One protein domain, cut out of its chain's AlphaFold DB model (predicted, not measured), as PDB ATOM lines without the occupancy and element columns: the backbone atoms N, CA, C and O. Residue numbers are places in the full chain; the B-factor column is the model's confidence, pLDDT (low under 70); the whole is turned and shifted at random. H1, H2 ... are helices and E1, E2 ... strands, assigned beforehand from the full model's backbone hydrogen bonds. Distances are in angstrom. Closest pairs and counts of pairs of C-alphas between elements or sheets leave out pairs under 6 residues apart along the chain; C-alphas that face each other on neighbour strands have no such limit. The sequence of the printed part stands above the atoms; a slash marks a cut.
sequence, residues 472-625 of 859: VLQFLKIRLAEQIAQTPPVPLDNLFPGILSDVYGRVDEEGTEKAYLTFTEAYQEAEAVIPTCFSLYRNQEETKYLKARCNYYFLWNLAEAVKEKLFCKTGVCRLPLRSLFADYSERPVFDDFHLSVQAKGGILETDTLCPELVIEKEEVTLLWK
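What this domain is: This is residues 472 to 625 of the 859 residues of an uncharacterized protein of bacterium D16-59 (UniProt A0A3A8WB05). Helix H1 lies in the middle, with the long helix H7 crossing its first residues and H5 packed on it at a steep angle; two small strand pairs lie along H7, the hairpin E2 and E3 by its residues 543 to 555 and the pair E1 and E4 by its residues 562 to 566. H3 lies far out at one extreme and the loop of residues 581 to 594 at another. The printed part has 154 residues with nine named helices and four named strands, in the order H1 H2 H3 H4 H5 H6 H7 E1 H8 E2 E3 E4 H9; both two-stranded sheets are antiparallel. The class is mostly helix, and the whole is compact, with a radius of gyration of the C-alphas of 16.4 A and spans of 47 by 40 by 25 A.

How they stand to each other: E2, residues 595 to 598, and E3, residues 604 to 607, form a hairpin, with N 597 and O 605 2.8 A apart, within hydrogen-bond range. The closest C-alphas of E2 and H7, residues 542 to 567, are those of Leu 595 and Asn 551, 5.8 A apart. H6, residues 534 to 537, touches H7 at residues 544 to 552 alone, closest at the C-alphas of Tyr 537 and Tyr 545, 4.8 A. H1, residues 472 to 485, touches H7 with residues 472 to 477 alone, closest at the C-alphas of Leu 473 and Ala 559, 5.1 A, at a steep tilt of 63 degrees, opposite ways. H5, residues 517 to 526, touches H1 at a steep tilt of 51 degrees, the same way; the closest C-alphas are those of Ala 526 and Ile 478, 5.6 A. H2, residues 492 to 495, touches H5, closest at the C-alphas of Leu 495 and Phe 519, 4.9 A. H3, residues 503 to 510, and H4, residues 512 to 515, only just touch, with 3 pairs of C-alphas within 8 A, closest at Val 507 and Ala 515, 6.6 A, and only at the corner. E1, residues 574 to 576, and E4, residues 614 to 616, are antiparallel neighbours, with N 575 and O 615 2.8 A apart, within hydrogen-bond range. H8, residues 577 to 580, is close to but not clearly touching H7, closest at the C-alphas of Leu 577 and Val 562, 7.9 A. H9, residues 617 to 625, is close to but not clearly touching H7, about perpendicular at 75 degrees, closest at the C-alphas of Lys 617 and Leu 566, 5.6 A. In H1, H3, H5, H7 and H9 every O i to N i+4 pair is within hydrogen-bond range; H2, H4, H6 and H8 are too short for such a pair.

Where its parts are: H1 begins at C-alpha 472 (140.911, 108.183, 183.970) and is 19.7 A long from first to last C-alpha. H7, 37.3 A long, ends at C-alpha 567 (132.965, 110.660, 193.294). H5 is 14.4 A long, H3 10.4 A, E2 10.1 A and E3 9.6 A. H9, 12.1 A long, ends at C-alpha 625 (136.357, 97.418, 188.164).

The domain as a whole: The two C-alphas farthest apart are those of Glu 509 and Glu 586, 48.5 A. The printed part has no cut, and the link from H8 to E2, of 14 residues, is long. The mean pLDDT of the printed part is 89.8, and residues 600 to 601 are under 70.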
ATOM      1  N   VAL A 472     141.785 107.090 184.433       97.88
ATOM      2  CA  VAL A 472     140.911 108.183 183.970       97.88
ATOM      3  C   VAL A 472     141.618 109.048 182.926       97.88
ATOM      4  O   VAL A 472     140.992 109.412 181.938       97.88
ATOM      5  N   LEU A 473     142.913 109.332 183.090       98.06
ATOM      6  CA  LEU A 473     143.731 110.028 182.094       98.06
ATOM      7  C   LEU A 473     143.722 109.266 180.768       98.06
ATOM      8  O   LEU A 473     143.432 109.869 179.735       98.06
ATOM      9  N   GLN A 474     143.980 107.955 180.795       98.00
ATOM     10  CA  GLN A 474     143.965 107.113 179.598       98.00
ATOM     11  C   GLN A 474     142.610 107.184 178.889       98.00
ATOM     12  O   GLN A 474     142.547 107.436 177.687       98.00
ATOM     13  N   PHE A 475     141.522 107.048 179.649       98.12
ATOM     14  CA  PHE A 475     140.168 107.126 179.114       98.12
ATOM     15  C   PHE A 475     139.855 108.505 178.518       98.12
ATOM     16  O   PHE A 475     139.356 108.594 177.397       98.12
ATOM     17  N   LEU A 476     140.195 109.588 179.223       97.69
ATOM     18  CA  LEU A 476     140.020 110.953 178.723       97.69
ATOM     19  C   LEU A 476     140.810 111.183 177.436       97.69
ATOM     20  O   LEU A 476     140.274 111.771 176.502       97.69
ATOM     21  N   LYS A 477     142.054 110.705 177.359       97.56
ATOM     22  CA  LYS A 477     142.887 110.833 176.161       97.56
ATOM     23  C   LYS A 477     142.260 110.125 174.962       97.56
ATOM     24  O   LYS A 477     142.181 110.738 173.905       97.56
ATOM     25  N   ILE A 478     141.761 108.896 175.138       97.50
ATOM     26  CA  ILE A 478     141.042 108.158 174.084       97.50
ATOM     27  C   ILE A 478     139.836 108.978 173.608       97.50
ATOM     28  O   ILE A 478     139.745 109.308 172.428       97.50
ATOM     29  N   ARG A 479     138.955 109.398 174.527       96.88
ATOM     30  CA  ARG A 479     137.745 110.167 174.184       96.88
ATOM     31  C   ARG A 479     138.056 111.500 173.500       96.88
ATOM     32  O   ARG A 479     137.368 111.893 172.563       96.88
ATOM     33  N   LEU A 480     139.077 112.217 173.967       95.94
ATOM     34  CA  LEU A 480     139.500 113.484 173.372       95.94
ATOM     35  C   LEU A 480     140.105 113.264 171.981       95.94
ATOM     36  O   LEU A 480     139.767 114.011 171.065       95.94
ATOM     37  N   ALA A 481     140.933 112.231 171.801       95.06
ATOM     38  CA  ALA A 481     141.498 111.876 170.502       95.06
ATOM     39  C   ALA A 481     140.400 111.537 169.485       95.06
ATOM     40  O   ALA A 481     140.458 112.031 168.362       95.06
ATOM     41  N   GLU A 482     139.372 110.778 169.885       94.38
ATOM     42  CA  GLU A 482     138.205 110.476 169.042       94.38
ATOM     43  C   GLU A 482     137.489 111.757 168.583       94.38
ATOM     44  O   GLU A 482     137.217 111.943 167.395       94.38
ATOM     45  N   GLN A 483     137.240 112.689 169.511       92.69
ATOM     46  CA  GLN A 483     136.600 113.973 169.201       92.69
ATOM     47  C   GLN A 483     137.444 114.838 168.254       92.69
ATOM     48  O   GLN A 483     136.909 115.421 167.312       92.69
ATOM     49  N   ILE A 484     138.758 114.908 168.481       90.06
ATOM     50  CA  ILE A 484     139.691 115.694 167.660       90.06
ATOM     51  C   ILE A 484     139.827 115.091 166.257       90.06
ATOM     52  O   ILE A 484     139.780 115.815 165.260       90.06
ATOM     53  N   ALA A 485     139.942 113.765 166.165       88.81
ATOM     54  CA  ALA A 485     140.015 113.036 164.903       88.81
ATOM     55  C   ALA A 485     138.661 112.947 164.171       88.81
ATOM     56  O   ALA A 485     138.620 112.492 163.027       88.81
ATOM     57  N   GLN A 486     137.569 113.393 164.805       88.88
ATOM     58  CA  GLN A 486     136.191 113.293 164.310       88.88
ATOM     59  C   GLN A 486     135.777 111.848 164.000       88.88
ATOM     60  O   GLN A 486     135.026 111.583 163.056       88.88
ATOM     61  N   THR A 487     136.269 110.901 164.797       89.19
ATOM     62  CA  THR A 487     135.880 109.494 164.721       89.19
ATOM     63  C   THR A 487     134.715 109.213 165.674       89.19
ATOM     64  O   THR A 487     134.554 109.889 166.693       89.19
ATOM     65  N   PRO A 488     133.840 108.242 165.349       89.31
ATOM     66  CA  PRO A 488     132.769 107.859 166.258       89.31
ATOM     67  C   PRO A 488     133.367 107.274 167.549       89.31
ATOM     68  O   PRO A 488     134.305 106.479 167.458       89.31
ATOM     69  N   PRO A 489     132.828 107.626 168.730       89.81
ATOM     70  CA  PRO A 489     133.355 107.135 169.993       89.81
ATOM     71  C   PRO A 489     133.188 105.620 170.093       89.81
ATOM     72  O   PRO A 489     132.090 105.093 169.879       89.81
ATOM     73  N   VAL A 490     134.263 104.919 170.451       91.62
ATOM     74  CA  VAL A 490     134.233 103.470 170.644       91.62
ATOM     75  C   VAL A 490     133.385 103.156 171.887       91.62
ATOM     76  O   VAL A 490     133.599 103.750 172.951       91.62
ATOM     77  N   PRO A 491     132.385 102.259 171.796       91.81
ATOM     78  CA  PRO A 491     131.619 101.829 172.964       91.81
ATOM     79  C   PRO A 491     132.526 101.208 174.029       91.81
ATOM     80  O   PRO A 491     133.491 100.522 173.696       91.81
ATOM     81  N   LEU A 492     132.198 101.390 175.311       91.88
ATOM     82  CA  LEU A 492     133.029 100.875 176.404       91.88
ATOM     83  C   LEU A 492     133.188  99.342 176.346       91.88
ATOM     84  O   LEU A 492     134.285  98.844 176.570       91.88
ATOM     85  N   ASP A 493     132.142  98.608 175.945       92.69
ATOM     86  CA  ASP A 493     132.201  97.153 175.727       92.69
ATOM     87  C   ASP A 493     133.249  96.744 174.683       92.69
ATOM     88  O   ASP A 493     133.846  95.679 174.797       92.69
ATOM     89  N   ASN A 494     133.514  97.588 173.682       94.25
ATOM     90  CA  ASN A 494     134.522  97.308 172.661       94.25
ATOM     91  C   ASN A 494     135.942  97.617 173.149       94.25
ATOM     92  O   ASN A 494     136.889  97.021 172.646       94.25
ATOM     93  N   LEU A 495     136.097  98.519 174.124       94.75
ATOM     94  CA  LEU A 495     137.376  98.736 174.810       94.75
ATOM     95  C   LEU A 495     137.705  97.587 175.783       94.75
ATOM     96  O   LEU A 495     138.865  97.395 176.136       94.75
ATOM     97  N   PHE A 496     136.689  96.816 176.178       95.19
ATOM     98  CA  PHE A 496     136.757  95.700 177.123       95.19
ATOM     99  C   PHE A 496     136.003  94.464 176.580       95.19
ATOM    100  O   PHE A 496     135.045  93.991 177.209       95.19
ATOM    101  N   PRO A 497     136.394  93.934 175.403       92.38
ATOM    102  CA  PRO A 497     135.599  92.967 174.646       92.38
ATOM    103  C   PRO A 497     135.351  91.675 175.434       92.38
ATOM    104  O   PRO A 497     136.266  90.902 175.700       92.38
ATOM    105  N   GLY A 498     134.088  91.434 175.805       88.19
ATOM    106  CA  GLY A 498     133.678  90.251 176.576       88.19
ATOM    107  C   GLY A 498     134.120  90.247 178.046       88.19
ATOM    108  O   GLY A 498     133.931  89.235 178.726       88.19
ATOM    109  N   ILE A 499     134.691  91.355 178.533       91.31
ATOM    110  CA  ILE A 499     135.152  91.513 179.918       91.31
ATOM    111  C   ILE A 499     134.046  92.095 180.799       91.31
ATOM    112  O   ILE A 499     133.775  91.563 181.870       91.31
ATOM    113  N   LEU A 500     133.357  93.154 180.359       90.38
ATOM    114  CA  LEU A 500     132.396  93.868 181.218       90.38
ATOM    115  C   LEU A 500     131.173  93.030 181.614       90.38
ATOM    116  O   LEU A 500     130.571  93.289 182.657       90.38
ATOM    117  N   SER A 501     130.834  92.008 180.823       89.94
ATOM    118  CA  SER A 501     129.756  91.060 181.125       89.94
ATOM    119  C   SER A 501     130.054  90.166 182.331       89.94
ATOM    120  O   SER A 501     129.123  89.779 183.031       89.94
ATOM    121  N   ASP A 502     131.329  89.844 182.568       92.62
ATOM    122  CA  ASP A 502     131.788  89.038 183.702       92.62
ATOM    123  C   ASP A 502     133.221  89.433 184.082       92.62
ATOM    124  O   ASP A 502     134.198  88.750 183.777       92.62
ATOM    125  N   VAL A 503     133.346  90.598 184.720       92.69
ATOM    126  CA  VAL A 503     134.660  91.145 185.081       92.69
ATOM    127  C   VAL A 503     135.402  90.219 186.045       92.69
ATOM    128  O   VAL A 503     136.619  90.112 185.949       92.69
ATOM    129  N   TYR A 504     134.691  89.564 186.966       93.31
ATOM    130  CA  TYR A 504     135.320  88.776 188.025       93.31
ATOM    131  C   TYR A 504     135.889  87.476 187.460       93.31
ATOM    132  O   TYR A 504     137.100  87.280 187.529       93.31
ATOM    133  N   GLY A 505     135.069  86.683 186.757       91.94
ATOM    134  CA  GLY A 505     135.536  85.442 186.134       91.94
ATOM    135  C   GLY A 505     136.680  85.671 185.141       91.94
ATOM    136  O   GLY A 505     137.645  84.912 185.103       91.94
ATOM    137  N   ARG A 506     136.644  86.776 184.387       92.44
ATOM    138  CA  ARG A 506     137.722  87.124 183.447       92.44
ATOM    139  C   ARG A 506     139.028  87.489 184.134       92.44
ATOM    140  O   ARG A 506     140.085  87.048 183.693       92.44
ATOM    141  N   VAL A 507     138.974  88.291 185.194       92.25
ATOM    142  CA  VAL A 507     140.178  88.617 185.969       92.25
ATOM    143  C   VAL A 507     140.716  87.372 186.676       92.25
ATOM    144  O   VAL A 507     141.933  87.222 186.767       92.25
ATOM    145  N   ASP A 508     139.849  86.455 187.106       90.25
ATOM    146  CA  ASP A 508     140.257  85.186 187.709       90.25
ATOM    147  C   ASP A 508     141.007  84.273 186.743       90.25
ATOM    148  O   ASP A 508     142.052  83.728 187.102       90.25
ATOM    149  N   GLU A 509     140.492  84.114 185.526       90.19
ATOM    150  CA  GLU A 509     141.069  83.229 184.510       90.19
ATOM    151  C   GLU A 509     142.312  83.825 183.835       90.19
ATOM    152  O   GLU A 509     143.259  83.108 183.507       90.19
ATOM    153  N   GLU A 510     142.297  85.134 183.577       88.31
ATOM    154  CA  GLU A 510     143.217  85.777 182.636       88.31
ATOM    155  C   GLU A 510     144.113  86.849 183.277       88.31
ATOM    156  O   GLU A 510     145.104  87.261 182.666       88.31
ATOM    157  N   GLY A 511     143.799  87.277 184.503       88.62
ATOM    158  CA  GLY A 511     144.495  88.340 185.226       88.62
ATOM    159  C   GLY A 511     144.077  89.758 184.816       88.62
ATOM    160  O   GLY A 511     143.547  90.007 183.732       88.62
ATOM    161  N   THR A 512     144.356  90.727 185.694       90.56
ATOM    162  CA  THR A 512     143.981  92.139 185.501       90.56
ATOM    163  C   THR A 512     144.616  92.763 184.260       90.56
ATOM    164  O   THR A 512     143.929  93.448 183.513       90.56
ATOM    165  N   GLU A 513     145.903  92.514 183.990       89.19
ATOM    166  CA  GLU A 513     146.599  93.110 182.836       89.19
ATOM    167  C   GLU A 513     145.904  92.769 181.508       89.19
ATOM    168  O   GLU A 513     145.714  93.640 180.658       89.19
ATOM    169  N   LYS A 514     145.454  91.517 181.357       91.19
ATOM    170  CA  LYS A 514     144.802  91.036 180.137       91.19
ATOM    171  C   LYS A 514     143.422  91.661 179.926       91.19
ATOM    172  O   LYS A 514     143.050  91.921 178.784       91.19
ATOM    173  N   ALA A 515     142.716  92.001 181.006       93.06
ATOM    174  CA  ALA A 515     141.440  92.716 180.942       93.06
ATOM    175  C   ALA A 515     141.560  94.109 180.291       93.06
ATOM    176  O   ALA A 515     140.586  94.594 179.722       93.06
ATOM    177  N   TYR A 516     142.743  94.736 180.334       95.69
ATOM    178  CA  TYR A 516     142.996  96.059 179.750       95.69
ATOM    179  C   TYR A 516     143.728  96.023 178.405       95.69
ATOM    180  O   TYR A 516     144.152  97.083 177.948       95.69
ATOM    181  N   LEU A 517     143.907  94.863 177.761       95.50
ATOM    182  CA  LEU A 517     144.707  94.755 176.531       95.50
ATOM    183  C   LEU A 517     144.217  95.727 175.439       95.50
ATOM    184  O   LEU A 517     144.946  96.640 175.061       95.50
ATOM    185  N   THR A 518     142.955  95.604 175.018       96.69
ATOM    186  CA  THR A 518     142.351  96.453 173.973       96.69
ATOM    187  C   THR A 518     142.247  97.920 174.395       96.69
ATOM    188  O   THR A 518     142.486  98.823 173.596       96.69
ATOM    189  N   PHE A 519     141.951  98.187 175.669       97.31
ATOM    190  CA  PHE A 519     141.967  99.546 176.213       97.31
ATOM    191  C   PHE A 519     143.365 100.185 176.135       97.31
ATOM    192  O   PHE A 519     143.500 101.362 175.800       97.31
ATOM    193  N   THR A 520     144.415  99.409 176.418       96.38
ATOM    194  CA  THR A 520     145.812  99.862 176.362       96.38
ATOM    195  C   THR A 520     146.256 100.099 174.923       96.38
ATOM    196  O   THR A 520     146.937 101.088 174.662       96.38
ATOM    197  N   GLU A 521     145.834  99.254 173.981       97.00
ATOM    198  CA  GLU A 521     146.055  99.463 172.544       97.00
ATOM    199  C   GLU A 521     145.398 100.768 172.072       97.00
ATOM    200  O   GLU A 521     146.074 101.616 171.493       97.00
ATOM    201  N   ALA A 522     144.129 101.009 172.421       97.12
ATOM    202  CA  ALA A 522     143.437 102.260 172.092       97.12
ATOM    203  C   ALA A 522     144.130 103.495 172.705       97.12
ATOM    204  O   ALA A 522     144.229 104.550 172.076       97.12
ATOM    205  N   TYR A 523     144.650 103.370 173.929       96.56
ATOM    206  CA  TYR A 523     145.446 104.417 174.568       96.56
ATOM    207  C   TYR A 523     146.756 104.708 173.815       96.56
ATOM    208  O   TYR A 523     147.133 105.874 173.653       96.56
ATOM    209  N   GLN A 524     147.444 103.662 173.350       95.56
ATOM    210  CA  GLN A 524     148.667 103.780 172.554       95.56
ATOM    211  C   GLN A 524     148.385 104.386 171.175       95.56
ATOM    212  O   GLN A 524     149.143 105.241 170.724       95.56
ATOM    213  N   GLU A 525     147.278 104.021 170.528       95.00
ATOM    214  CA  GLU A 525     146.840 104.639 169.271       95.00
ATOM    215  C   GLU A 525     146.546 106.136 169.446       95.00
ATOM    216  O   GLU A 525     146.927 106.953 168.602       95.00
ATOM    217  N   ALA A 526     145.951 106.528 170.578       95.50
ATOM    218  CA  ALA A 526     145.675 107.929 170.893       95.50
ATOM    219  C   ALA A 526     146.948 108.790 171.056       95.50
ATOM    220  O   ALA A 526     146.868 110.010 170.892       95.50
ATOM    221  N   GLU A 527     148.123 108.199 171.323       94.62
ATOM    222  CA  GLU A 527     149.418 108.912 171.359       94.62
ATOM    223  C   GLU A 527     149.750 109.574 170.012       94.62
ATOM    224  O   GLU A 527     150.378 110.633 169.983       94.62
ATOM    225  N   ALA A 528     149.280 109.005 168.895       92.31
ATOM    226  CA  ALA A 528     149.476 109.582 167.565       92.31
ATOM    227  C   ALA A 528     148.695 110.893 167.351       92.31
ATOM    228  O   ALA A 528     149.035 111.669 166.457       92.31
ATOM    229  N   VAL A 529     147.653 111.139 168.154       93.81
ATOM    230  CA  VAL A 529     146.824 112.352 168.093       93.81
ATOM    231  C   VAL A 529     147.221 113.332 169.193       93.81
ATOM    232  O   VAL A 529     147.409 114.516 168.917       93.81
ATOM    233  N   ILE A 530     147.360 112.846 170.429       95.31
ATOM    234  CA  ILE A 530     147.677 113.640 171.618       95.31
ATOM    235  C   ILE A 530     148.931 113.044 172.265       95.31
ATOM    236  O   ILE A 530     148.811 112.094 173.036       95.31
ATOM    237  N   PRO A 531     150.131 113.585 172.005       94.69
ATOM    238  CA  PRO A 531     151.337 113.048 172.619       94.69
ATOM    239  C   PRO A 531     151.403 113.332 174.117       94.69
ATOM    240  O   PRO A 531     151.248 114.487 174.519       94.69
ATOM    241  N   THR A 532     151.675 112.318 174.934       95.38
ATOM    242  CA  THR A 532     151.881 112.459 176.388       95.38
ATOM    243  C   THR A 532     153.197 111.848 176.863       95.38
ATOM    244  O   THR A 532     153.738 112.303 177.872       95.38
ATOM    245  N   CYS A 533     153.782 110.915 176.102       94.69
ATOM    246  CA  CYS A 533     155.039 110.237 176.425       94.69
ATOM    247  C   CYS A 533     156.258 111.151 176.191       94.69
ATOM    248  O   CYS A 533     157.089 110.921 175.306       94.69
ATOM    249  N   PHE A 534     156.387 112.222 176.976       93.19
ATOM    250  CA  PHE A 534     157.379 113.281 176.763       93.19
ATOM    251  C   PHE A 534     158.843 112.823 176.893       93.19
ATOM    252  O   PHE A 534     159.748 113.504 176.405       93.19
ATOM    253  N   SER A 535     159.106 111.650 177.478       92.56
ATOM    254  CA  SER A 535     160.432 111.016 177.454       92.56
ATOM    255  C   SER A 535     160.931 110.730 176.030       92.56
ATOM    256  O   SER A 535     162.123 110.899 175.767       92.56
ATOM    257  N   LEU A 536     160.029 110.412 175.091       92.25
ATOM    258  CA  LEU A 536     160.346 110.189 173.671       92.25
ATOM    259  C   LEU A 536     160.807 111.470 172.957       92.25
ATOM    260  O   LEU A 536     161.441 111.411 171.904       92.25
ATOM    261  N   TYR A 537     160.518 112.633 173.544       90.44
ATOM    262  CA  TYR A 537     160.809 113.946 172.977       90.44
ATOM    263  C   TYR A 537     162.066 114.594 173.570       90.44
ATOM    264  O   TYR A 537     162.432 115.681 173.137       90.44
ATOM    265  N   ARG A 538     162.767 113.948 174.517       87.25
ATOM    266  CA  ARG A 538     163.971 114.520 175.165       87.25
ATOM    267  C   ARG A 538     165.090 114.888 174.181       87.25
ATOM    268  O   ARG A 538     165.842 115.813 174.449       87.25
ATOM    269  N   ASN A 539     165.176 114.186 173.050       87.75
ATOM    270  CA  ASN A 539     166.158 114.441 171.987       87.75
ATOM    271  C   ASN A 539     165.583 115.261 170.812       87.75
ATOM    272  O   ASN A 539     166.195 115.320 169.747       87.75
ATOM    273  N   GLN A 540     164.381 115.823 170.961       87.69
ATOM    274  CA  GLN A 540     163.703 116.640 169.950       87.69
ATOM    275  C   GLN A 540     163.824 118.132 170.292       87.69
ATOM    276  O   GLN A 540     164.379 118.512 171.320       87.69
ATOM    277  N   GLU A 541     163.282 118.994 169.428       83.56
ATOM    278  CA  GLU A 541     163.143 120.422 169.724       83.56
ATOM    279  C   GLU A 541     162.399 120.643 171.049       83.56
ATOM    280  O   GLU A 541     161.348 120.042 171.293       83.56
ATOM    281  N   GLU A 542     162.908 121.565 171.869       81.62
ATOM    282  CA  GLU A 542     162.370 121.893 173.195       81.62
ATOM    283  C   GLU A 542     160.863 122.184 173.160       81.62
ATOM    284  O   GLU A 542     160.113 121.734 174.022       81.62
ATOM    285  N   THR A 543     160.388 122.855 172.109       82.44
ATOM    286  CA  THR A 543     158.964 123.175 171.937       82.44
ATOM    287  C   THR A 543     158.081 121.923 171.877       82.44
ATOM    288  O   THR A 543     156.985 121.917 172.439       82.44
ATOM    289  N   LYS A 544     158.552 120.843 171.239       87.81
ATOM    290  CA  LYS A 544     157.824 119.571 171.146       87.81
ATOM    291  C   LYS A 544     157.852 118.829 172.475       87.81
ATOM    292  O   LYS A 544     156.819 118.324 172.904       87.81
ATOM    293  N   TYR A 545     159.012 118.818 173.134       88.75
ATOM    294  CA  TYR A 545     159.161 118.251 174.473       88.75
ATOM    295  C   TYR A 545     158.209 118.915 175.475       88.75
ATOM    296  O   TYR A 545     157.442 118.223 176.145       88.75
ATOM    297  N   LEU A 546     158.190 120.251 175.526       86.19
ATOM    298  CA  LEU A 546     157.322 121.007 176.429       86.19
ATOM    299  C   LEU A 546     155.837 120.788 176.125       86.19
ATOM    300  O   LEU A 546     155.058 120.640 177.060       86.19
ATOM    301  N   LYS A 547     155.437 120.697 174.849       89.06
ATOM    302  CA  LYS A 547     154.044 120.404 174.464       89.06
ATOM    303  C   LYS A 547     153.591 119.007 174.895       89.06
ATOM    304  O   LYS A 547     152.515 118.882 175.476       89.06
ATOM    305  N   ALA A 548     154.407 117.974 174.677       92.50
ATOM    306  CA  ALA A 548     154.092 116.617 175.137       92.50
ATOM    307  C   ALA A 548     154.047 116.538 176.675       92.50
ATOM    308  O   ALA A 548     153.133 115.948 177.251       92.50
ATOM    309  N   ARG A 549     154.994 117.200 177.355       92.31
ATOM    310  CA  ARG A 549     155.027 117.287 178.823       92.31
ATOM    311  C   ARG A 549     153.779 117.983 179.359       92.31
ATOM    312  O   ARG A 549     153.121 117.472 180.261       92.31
ATOM    313  N   CYS A 550     153.433 119.120 178.769       90.50
ATOM    314  CA  CYS A 550     152.233 119.883 179.080       90.50
ATOM    315  C   CYS A 550     150.970 119.033 178.945       90.50
ATOM    316  O   CYS A 550     150.158 119.018 179.867       90.50
ATOM    317  N   ASN A 551     150.813 118.301 177.837       94.25
ATOM    318  CA  ASN A 551     149.668 117.414 177.639       94.25
ATOM    319  C   ASN A 551     149.526 116.409 178.784       94.25
ATOM    320  O   ASN A 551     148.426 116.256 179.312       94.25
ATOM    321  N   TYR A 552     150.626 115.767 179.195       95.50
ATOM    322  CA  TYR A 552     150.605 114.814 180.303       95.50
ATOM    323  C   TYR A 552     150.110 115.468 181.602       95.50
ATOM    324  O   TYR A 552     149.117 115.029 182.182       95.50
ATOM    325  N   TYR A 553     150.752 116.557 182.040       93.56
ATOM    326  CA  TYR A 553     150.390 117.224 183.296       93.56
ATOM    327  C   TYR A 553     148.986 117.844 183.257       93.56
ATOM    328  O   TYR A 553     148.269 117.796 184.263       93.56
ATOM    329  N   PHE A 554     148.564 118.386 182.112       93.75
ATOM    330  CA  PHE A 554     147.209 118.897 181.919       93.75
ATOM    331  C   PHE A 554     146.176 117.774 182.048       93.75
ATOM    332  O   PHE A 554     145.261 117.885 182.866       93.75
ATOM    333  N   LEU A 555     146.345 116.671 181.309       96.19
ATOM    334  CA  LEU A 555     145.422 115.536 181.354       96.19
ATOM    335  C   LEU A 555     145.417 114.845 182.721       96.19
ATOM    336  O   LEU A 555     144.351 114.440 183.176       96.19
ATOM    337  N   TRP A 556     146.555 114.772 183.418       95.50
ATOM    338  CA  TRP A 556     146.632 114.262 184.791       95.50
ATOM    339  C   TRP A 556     145.783 115.086 185.754       95.50
ATOM    340  O   TRP A 556     144.931 114.557 186.471       95.50
ATOM    341  N   ASN A 557     145.972 116.407 185.752       93.69
ATOM    342  CA  ASN A 557     145.204 117.288 186.627       93.69
ATOM    343  C   ASN A 557     143.718 117.317 186.229       93.69
ATOM    344  O   ASN A 557     142.857 117.434 187.106       93.69
ATOM    345  N   LEU A 558     143.404 117.193 184.935       95.12
ATOM    346  CA  LEU A 558     142.033 117.066 184.438       95.12
ATOM    347  C   LEU A 558     141.385 115.762 184.921       95.12
ATOM    348  O   LEU A 558     140.256 115.793 185.405       95.12
ATOM    349  N   ALA A 559     142.111 114.646 184.864       96.38
ATOM    350  CA  ALA A 559     141.670 113.346 185.358       96.38
ATOM    351  C   ALA A 559     141.413 113.356 186.874       96.38
ATOM    352  O   ALA A 559     140.365 112.880 187.311       96.38
ATOM    353  N   GLU A 560     142.301 113.965 187.672       91.88
ATOM    354  CA  GLU A 560     142.064 114.187 189.108       91.88
ATOM    355  C   GLU A 560     140.783 114.999 189.347       91.88
ATOM    356  O   GLU A 560     139.952 114.613 190.167       91.88
ATOM    357  N   ALA A 561     140.573 116.090 188.601       91.25
ATOM    358  CA  ALA A 561     139.376 116.920 188.739       91.25
ATOM    359  C   ALA A 561     138.087 116.166 188.364       91.25
ATOM    360  O   ALA A 561     137.079 116.286 189.065       91.25
ATOM    361  N   VAL A 562     138.118 115.368 187.290       93.62
ATOM    362  CA  VAL A 562     137.002 114.505 186.873       93.62
ATOM    363  C   VAL A 562     136.699 113.469 187.957       93.62
ATOM    364  O   VAL A 562     135.551 113.363 188.394       93.62
ATOM    365  N   LYS A 563     137.725 112.771 188.460       91.62
ATOM    366  CA  LYS A 563     137.610 111.818 189.572       91.62
ATOM    367  C   LYS A 563     136.985 112.472 190.806       91.62
ATOM    368  O   LYS A 563     136.010 111.958 191.350       91.62
ATOM    369  N   GLU A 564     137.501 113.616 191.249       86.75
ATOM    370  CA  GLU A 564     136.983 114.295 192.439       86.75
ATOM    371  C   GLU A 564     135.521 114.736 192.270       86.75
ATOM    372  O   GLU A 564     134.721 114.543 193.185       86.75
ATOM    373  N   LYS A 565     135.141 115.288 191.108       87.56
ATOM    374  CA  LYS A 565     133.773 115.779 190.859       87.56
ATOM    375  C   LYS A 565     132.746 114.657 190.683       87.56
ATOM    376  O   LYS A 565     131.601 114.839 191.092       87.56
ATOM    377  N   LEU A 566     133.124 113.518 190.100       89.31
ATOM    378  CA  LEU A 566     132.217 112.373 189.934       89.31
ATOM    379  C   LEU A 566     131.979 111.630 191.254       89.31
ATOM    380  O   LEU A 566     130.856 111.212 191.536       89.31
ATOM    381  N   PHE A 567     133.017 111.483 192.081       85.88
ATOM    382  CA  PHE A 567     132.965 110.660 193.294       85.88
ATOM    383  C   PHE A 567     132.755 111.458 194.589       85.88
ATOM    384  O   PHE A 567     132.698 110.864 195.664       85.88
ATOM    385  N   CYS A 568     132.570 112.781 194.514       77.25
ATOM    386  CA  CYS A 568     132.096 113.571 195.657       77.25
ATOM    387  C   CYS A 568     130.580 113.456 195.892       77.25
ATOM    388  O   CYS A 568     130.110 113.785 196.979       77.25
ATOM    389  N   LYS A 569     129.808 112.989 194.901       73.38
ATOM    390  CA  LYS A 569     128.352 112.806 194.997       73.38
ATOM    391  C   LYS A 569     127.978 111.324 194.991       73.38
ATOM    392  O   LYS A 569     128.532 110.516 194.240       73.38
ATOM    393  N   THR A 570     126.992 110.968 195.808       75.50
ATOM    394  CA  THR A 570     126.367 109.636 195.803       75.50
ATOM    395  C   THR A 570     125.395 109.494 194.632       75.50
ATOM    396  O   THR A 570     124.761 110.472 194.238       75.50
ATOM    397  N   GLY A 571     125.219 108.273 194.121       80.19
ATOM    398  CA  GLY A 571     124.317 107.991 192.996       80.19
ATOM    399  C   GLY A 571     124.913 108.319 191.623       80.19
ATOM    400  O   GLY A 571     126.135 108.440 191.495       80.19
ATOM    401  N   VAL A 572     124.028 108.436 190.625       83.44
ATOM    402  CA  VAL A 572     124.360 108.676 189.210       83.44
ATOM    403  C   VAL A 572     124.888 110.094 189.025       83.44
ATOM    404  O   VAL A 572     124.257 111.064 189.456       83.44
ATOM    405  N   CYS A 573     126.035 110.228 188.363       89.44
ATOM    406  CA  CYS A 573     126.659 111.522 188.116       89.44
ATOM    407  C   CYS A 573     127.204 111.596 186.690       89.44
ATOM    408  O   CYS A 573     127.945 110.722 186.252       89.44
ATOM    409  N   ARG A 574     126.851 112.673 185.985       93.00
ATOM    410  CA  ARG A 574     127.348 112.996 184.646       93.00
ATOM    411  C   ARG A 574     128.054 114.339 184.722       93.00
ATOM    412  O   ARG A 574     127.489 115.299 185.250       93.00
ATOM    413  N   LEU A 575     129.271 114.406 184.204       93.75
ATOM    414  CA  LEU A 575     130.106 115.595 184.240       93.75
ATOM    415  C   LEU A 575     130.373 116.082 182.814       93.75
ATOM    416  O   LEU A 575     131.206 115.501 182.118       93.75
ATOM    417  N   PRO A 576     129.708 117.160 182.366       94.75
ATOM    418  CA  PRO A 576     130.121 117.870 181.164       94.75
ATOM    419  C   PRO A 576     131.517 118.456 181.384       94.75
ATOM    420  O   PRO A 576     131.697 119.303 182.263       94.75
ATOM    421  N   LEU A 577     132.502 118.036 180.591       94.06
ATOM    422  CA  LEU A 577     133.907 118.408 180.776       94.06
ATOM    423  C   LEU A 577     134.106 119.931 180.732       94.06
ATOM    424  O   LEU A 577     134.840 120.489 181.544       94.06
ATOM    425  N   ARG A 578     133.353 120.611 179.857       92.50
ATOM    426  CA  ARG A 578     133.317 122.077 179.738       92.50
ATOM    427  C   ARG A 578     133.063 122.790 181.068       92.50
ATOM    428  O   ARG A 578     133.653 123.834 181.301       92.50
ATOM    429  N   SER A 579     132.267 122.209 181.971       91.00
ATOM    430  CA  SER A 579     131.946 122.816 183.276       91.00
ATOM    431  C   SER A 579     133.157 123.020 184.200       91.00
ATOM    432  O   SER A 579     133.045 123.713 185.213       91.00
ATOM    433  N   LEU A 580     134.313 122.437 183.863       90.62
ATOM    434  CA  LEU A 580     135.563 122.600 184.601       90.62
ATOM    435  C   LEU A 580     136.363 123.849 184.197       90.62
ATOM    436  O   LEU A 580     137.335 124.160 184.883       90.62
ATOM    437  N   PHE A 581     135.977 124.562 183.135       87.94
ATOM    438  CA  PHE A 581     136.746 125.675 182.562       87.94
ATOM    439  C   PHE A 581     136.017 127.017 182.695       87.94
ATOM    440  O   PHE A 581     134.783 127.062 182.650       87.94
ATOM    441  N   ALA A 582     136.776 128.109 182.846       82.06
ATOM    442  CA  ALA A 582     136.230 129.444 183.126       82.06
ATOM    443  C   ALA A 582     135.315 129.977 182.016       82.06
ATOM    444  O   ALA A 582     134.348 130.679 182.298       82.06
ATOM    445  N   ASP A 583     135.557 129.573 180.767       75.69
ATOM    446  CA  ASP A 583     134.721 129.943 179.620       75.69
ATOM    447  C   ASP A 583     133.266 129.438 179.726       75.69
ATOM    448  O   ASP A 583     132.381 129.961 179.047       75.69
ATOM    449  N   TYR A 584     132.997 128.435 180.573       79.62
ATOM    450  CA  TYR A 584     131.690 127.769 180.660       79.62
ATOM    451  C   TYR A 584     131.100 127.708 182.077       79.62
ATOM    452  O   TYR A 584     129.986 127.208 182.245       79.62
ATOM    453  N   SER A 585     131.828 128.154 183.102       80.38
ATOM    454  CA  SER A 585     131.436 127.995 184.505       80.38
ATOM    455  C   SER A 585     131.881 129.181 185.349       80.38
ATOM    456  O   SER A 585     133.016 129.631 185.250       80.38
ATOM    457  N   GLU A 586     131.006 129.636 186.249       71.94
ATOM    458  CA  GLU A 586     131.324 130.676 187.239       71.94
ATOM    459  C   GLU A 586     132.234 130.164 188.369       71.94
ATOM    460  O   GLU A 586     132.813 130.954 189.110       71.94
ATOM    461  N   ARG A 587     132.365 128.838 188.513       75.75
ATOM    462  CA  ARG A 587     133.231 128.182 189.509       75.75
ATOM    463  C   ARG A 587     134.129 127.142 188.833       75.75
ATOM    464  O   ARG A 587     133.932 125.937 189.036       75.75
ATOM    465  N   PRO A 588     135.068 127.579 187.980       80.50
ATOM    466  CA  PRO A 588     135.906 126.674 187.210       80.50
ATOM    467  C   PRO A 588     137.011 126.041 188.065       80.50
ATOM    468  O   PRO A 588     137.374 126.534 189.130       80.50
ATOM    469  N   VAL A 589     137.553 124.924 187.579       83.94
ATOM    470  CA  VAL A 589     138.732 124.240 188.146       83.94
ATOM    471  C   VAL A 589     140.017 124.617 187.393       83.94
ATOM    472  O   VAL A 589     141.119 124.476 187.941       83.94
ATOM    473  N   PHE A 590     139.868 125.068 186.146       84.94
ATOM    474  CA  PHE A 590     140.925 125.494 185.234       84.94
ATOM    475  C   PHE A 590     140.545 126.815 184.570       84.94
ATOM    476  O   PHE A 590     139.375 127.032 184.251       84.94
ATOM    477  N   ASP A 591     141.540 127.659 184.306       77.62
ATOM    478  CA  ASP A 591     141.310 128.931 183.623       77.62
ATOM    479  C   ASP A 591     140.924 128.699 182.156       77.62
ATOM    480  O   ASP A 591     139.852 129.123 181.737       77.62
ATOM    481  N   ASP A 592     141.718 127.930 181.401       76.69
ATOM    482  CA  ASP A 592     141.343 127.498 180.050       76.69
ATOM    483  C   ASP A 592     141.721 126.038 179.761       76.69
ATOM    484  O   ASP A 592     142.511 125.400 180.468       76.69
ATOM    485  N   PHE A 593     141.142 125.515 178.682       86.25
ATOM    486  CA  PHE A 593     141.496 124.223 178.108       86.25
ATOM    487  C   PHE A 593     142.753 124.365 177.243       86.25
ATOM    488  O   PHE A 593     142.859 125.318 176.478       86.25
ATOM    489  N   HIS A 594     143.699 123.430 177.363       84.00
ATOM    490  CA  HIS A 594     144.957 123.456 176.615       84.00
ATOM    491  C   HIS A 594     145.376 122.035 176.250       84.00
ATOM    492  O   HIS A 594     145.707 121.246 177.132       84.00
ATOM    493  N   LEU A 595     145.384 121.703 174.960       90.25
ATOM    494  CA  LEU A 595     145.828 120.391 174.503       90.25
ATOM    495  C   LEU A 595     146.571 120.509 173.177       90.25
ATOM    496  O   LEU A 595     146.047 121.045 172.208       90.25
ATOM    497  N   SER A 596     147.807 120.028 173.130       90.50
ATOM    498  CA  SER A 596     148.614 120.020 171.912       90.50
ATOM    499  C   SER A 596     148.363 118.747 171.114       90.50
ATOM    500  O   SER A 596     148.563 117.646 171.620       90.50
ATOM    501  N   VAL A 597     147.945 118.898 169.865       91.38
ATOM    502  CA  VAL A 597     147.514 117.810 168.987       91.38
ATOM    503  C   VAL A 597     148.384 117.737 167.739       91.38
ATOM    504  O   VAL A 597     148.948 118.733 167.278       91.38
ATOM    505  N   GLN A 598     148.506 116.538 167.181       88.38
ATOM    506  CA  GLN A 598     149.273 116.296 165.966       88.38
ATOM    507  C   GLN A 598     148.530 116.842 164.737       88.38
ATOM    508  O   GLN A 598     147.546 116.267 164.275       88.38
ATOM    509  N   ALA A 599     149.023 117.947 164.170       78.06
ATOM    510  CA  ALA A 599     148.484 118.528 162.946       78.06
ATOM    511  C   ALA A 599     149.106 117.901 161.684       78.06
ATOM    512  O   ALA A 599     150.129 117.201 161.721       78.06
ATOM    513  N   LYS A 600     148.500 118.188 160.521       68.69
ATOM    514  CA  LYS A 600     149.021 117.762 159.211       68.69
ATOM    515  C   LYS A 600     150.439 118.313 159.012       68.69
ATOM    516  O   LYS A 600     150.648 119.519 159.062       68.69
ATOM    517  N   GLY A 601     151.402 117.427 158.743       65.50
ATOM    518  CA  GLY A 601     152.802 117.800 158.497       65.50
ATOM    519  C   GLY A 601     153.753 117.645 159.691       65.50
ATOM    520  O   GLY A 601     154.892 118.092 159.600       65.50
ATOM    521  N   GLY A 602     153.334 117.006 160.790       70.94
ATOM    522  CA  GLY A 602     154.246 116.652 161.891       70.94
ATOM    523  C   GLY A 602     154.448 117.748 162.949       70.94
ATOM    524  O   GLY A 602     155.274 117.588 163.850       70.94
ATOM    525  N   ILE A 603     153.697 118.849 162.861       79.06
ATOM    526  CA  ILE A 603     153.727 119.971 163.810       79.06
ATOM    527  C   ILE A 603     152.671 119.742 164.900       79.06
ATOM    528  O   ILE A 603     151.573 119.275 164.604       79.06
ATOM    529  N   LEU A 604     153.005 120.069 166.153       83.44
ATOM    530  CA  LEU A 604     152.048 120.071 167.261       83.44
ATOM    531  C   LEU A 604     151.372 121.438 167.368       83.44
ATOM    532  O   LEU A 604     152.034 122.436 167.676       83.44
ATOM    533  N   GLU A 605     150.067 121.479 167.132       83.38
ATOM    534  CA  GLU A 605     149.230 122.672 167.285       83.38
ATOM    535  C   GLU A 605     148.472 122.601 168.609       83.38
ATOM    536  O   GLU A 605     148.056 121.528 169.025       83.38
ATOM    537  N   THR A 606     148.321 123.725 169.307       81.75
ATOM    538  CA  THR A 606     147.630 123.753 170.601       81.75
ATOM    539  C   THR A 606     146.176 124.170 170.421       81.75
ATOM    540  O   THR A 606     145.891 125.321 170.078       81.75
ATOM    541  N   ASP A 607     145.272 123.241 170.712       80.06
ATOM    542  CA  ASP A 607     143.842 123.472 170.814       80.06
ATOM    543  C   ASP A 607     143.498 124.063 172.179       80.06
ATOM    544  O   ASP A 607     143.980 123.626 173.226       80.06
ATOM    545  N   THR A 608     142.638 125.079 172.157       73.56
ATOM    546  CA  THR A 608     142.237 125.835 173.355       73.56
ATOM    547  C   THR A 608     140.738 125.790 173.634       73.56
ATOM    548  O   THR A 608     140.266 126.285 174.653       73.56
ATOM    549  N   LEU A 609     139.978 125.150 172.748       79.88
ATOM    550  CA  LEU A 609     138.541 124.976 172.888       79.88
ATOM    551  C   LEU A 609     138.252 123.577 173.418       79.88
ATOM    552  O   LEU A 609     138.537 122.583 172.755       79.88
ATOM    553  N   CYS A 610     137.633 123.503 174.597       86.12
ATOM    554  CA  CYS A 610     137.207 122.225 175.152       86.12
ATOM    555  C   CYS A 610     136.114 121.604 174.255       86.12
ATOM    556  O   CYS A 610     135.067 122.242 174.028       86.12
ATOM    557  N   PRO A 611     136.286 120.356 173.779       88.44
ATOM    558  CA  PRO A 611     135.245 119.664 173.030       88.44
ATOM    559  C   PRO A 611     134.016 119.402 173.909       88.44
ATOM    560  O   PRO A 611     134.061 119.487 175.141       88.44
ATOM    561  N   GLU A 612     132.888 119.115 173.265       89.00
ATOM    562  CA  GLU A 612     131.661 118.737 173.961       89.00
ATOM    563  C   GLU A 612     131.736 117.265 174.364       89.00
ATOM    564  O   GLU A 612     131.361 116.373 173.612       89.00
ATOM    565  N   LEU A 613     132.277 117.023 175.555       93.06
ATOM    566  CA  LEU A 613     132.431 115.691 176.123       93.06
ATOM    567  C   LEU A 613     131.733 115.624 177.481       93.06
ATOM    568  O   LEU A 613     131.867 116.532 178.305       93.06
ATOM    569  N   VAL A 614     130.991 114.545 177.716       94.94
ATOM    570  CA  VAL A 614     130.362 114.234 179.003       94.94
ATOM    571  C   VAL A 614     130.946 112.918 179.487       94.94
ATOM    572  O   VAL A 614     130.972 111.958 178.728       94.94
ATOM    573  N   ILE A 615     131.411 112.894 180.733       95.50
ATOM    574  CA  ILE A 615     131.933 111.688 181.380       95.50
ATOM    575  C   ILE A 615     130.941 111.229 182.436       95.50
ATOM    576  O   ILE A 615     130.481 112.036 183.251       95.50
ATOM    577  N   GLU A 616     130.620 109.941 182.435       94.12
ATOM    578  CA  GLU A 616     129.692 109.351 183.395       94.12
ATOM    579  C   GLU A 616     130.439 108.598 184.497       94.12
ATOM    580  O   GLU A 616     131.463 107.947 184.271       94.12
ATOM    581  N   LYS A 617     129.926 108.683 185.726       93.88
ATOM    582  CA  LYS A 617     130.493 107.976 186.879       93.88
ATOM    583  C   LYS A 617     130.480 106.463 186.666       93.88
ATOM    584  O   LYS A 617     131.396 105.774 187.108       93.88
ATOM    585  N   GLU A 618     129.458 105.954 185.989       92.38
ATOM    586  CA  GLU A 618     129.276 104.546 185.656       92.38
ATOM    587  C   GLU A 618     130.376 104.045 184.708       92.38
ATOM    588  O   GLU A 618     130.950 102.988 184.967       92.38
ATOM    589  N   GLU A 619     130.743 104.824 183.682       93.81
ATOM    590  CA  GLU A 619     131.853 104.492 182.775       93.81
ATOM    591  C   GLU A 619     133.177 104.393 183.538       93.81
ATOM    592  O   GLU A 619     133.907 103.414 183.395       93.81
ATOM    593  N   VAL A 620     133.464 105.371 184.405       95.25
ATOM    594  CA  VAL A 620     134.690 105.373 185.225       95.25
ATOM    595  C   VAL A 620     134.684 104.235 186.252       95.25
ATOM    596  O   VAL A 620     135.721 103.640 186.539       95.25
ATOM    597  N   THR A 621     133.515 103.881 186.790       93.81
ATOM    598  CA  THR A 621     133.381 102.753 187.723       93.81
ATOM    599  C   THR A 621     133.657 101.423 187.024       93.81
ATOM    600  O   THR A 621     134.372 100.590 187.576       93.81
ATOM    601  N   LEU A 622     133.136 101.222 185.809       93.81
ATOM    602  CA  LEU A 622     133.423 100.032 185.000       93.81
ATOM    603  C   LEU A 622     134.897  99.970 184.592       93.81
ATOM    604  O   LEU A 622     135.507  98.911 184.716       93.81
ATOM    605  N   LEU A 623     135.478 101.109 184.202       95.81
ATOM    606  CA  LEU A 623     136.900 101.246 183.892       95.81
ATOM    607  C   LEU A 623     137.797 100.777 185.043       95.81
ATOM    608  O   LEU A 623     138.804 100.133 184.786       95.81
ATOM    609  N   TRP A 624     137.465 101.084 186.299       95.38
ATOM    610  CA  TRP A 624     138.268 100.674 187.459       95.38
ATOM    611  C   TRP A 624     137.939  99.286 188.003       95.38
ATOM    612  O   TRP A 624     138.662  98.791 188.866       95.38
ATOM    613  N   LYS A 625     136.839  98.665 187.565       94.50
ATOM    614  CA  LYS A 625     136.357  97.418 188.164       94.50
ATOM    615  C   LYS A 625     137.376  96.272 188.077       94.50
ATOM    616  O   LYS A 625     137.577  95.651 189.118       94.50
TER     617      LYS A 625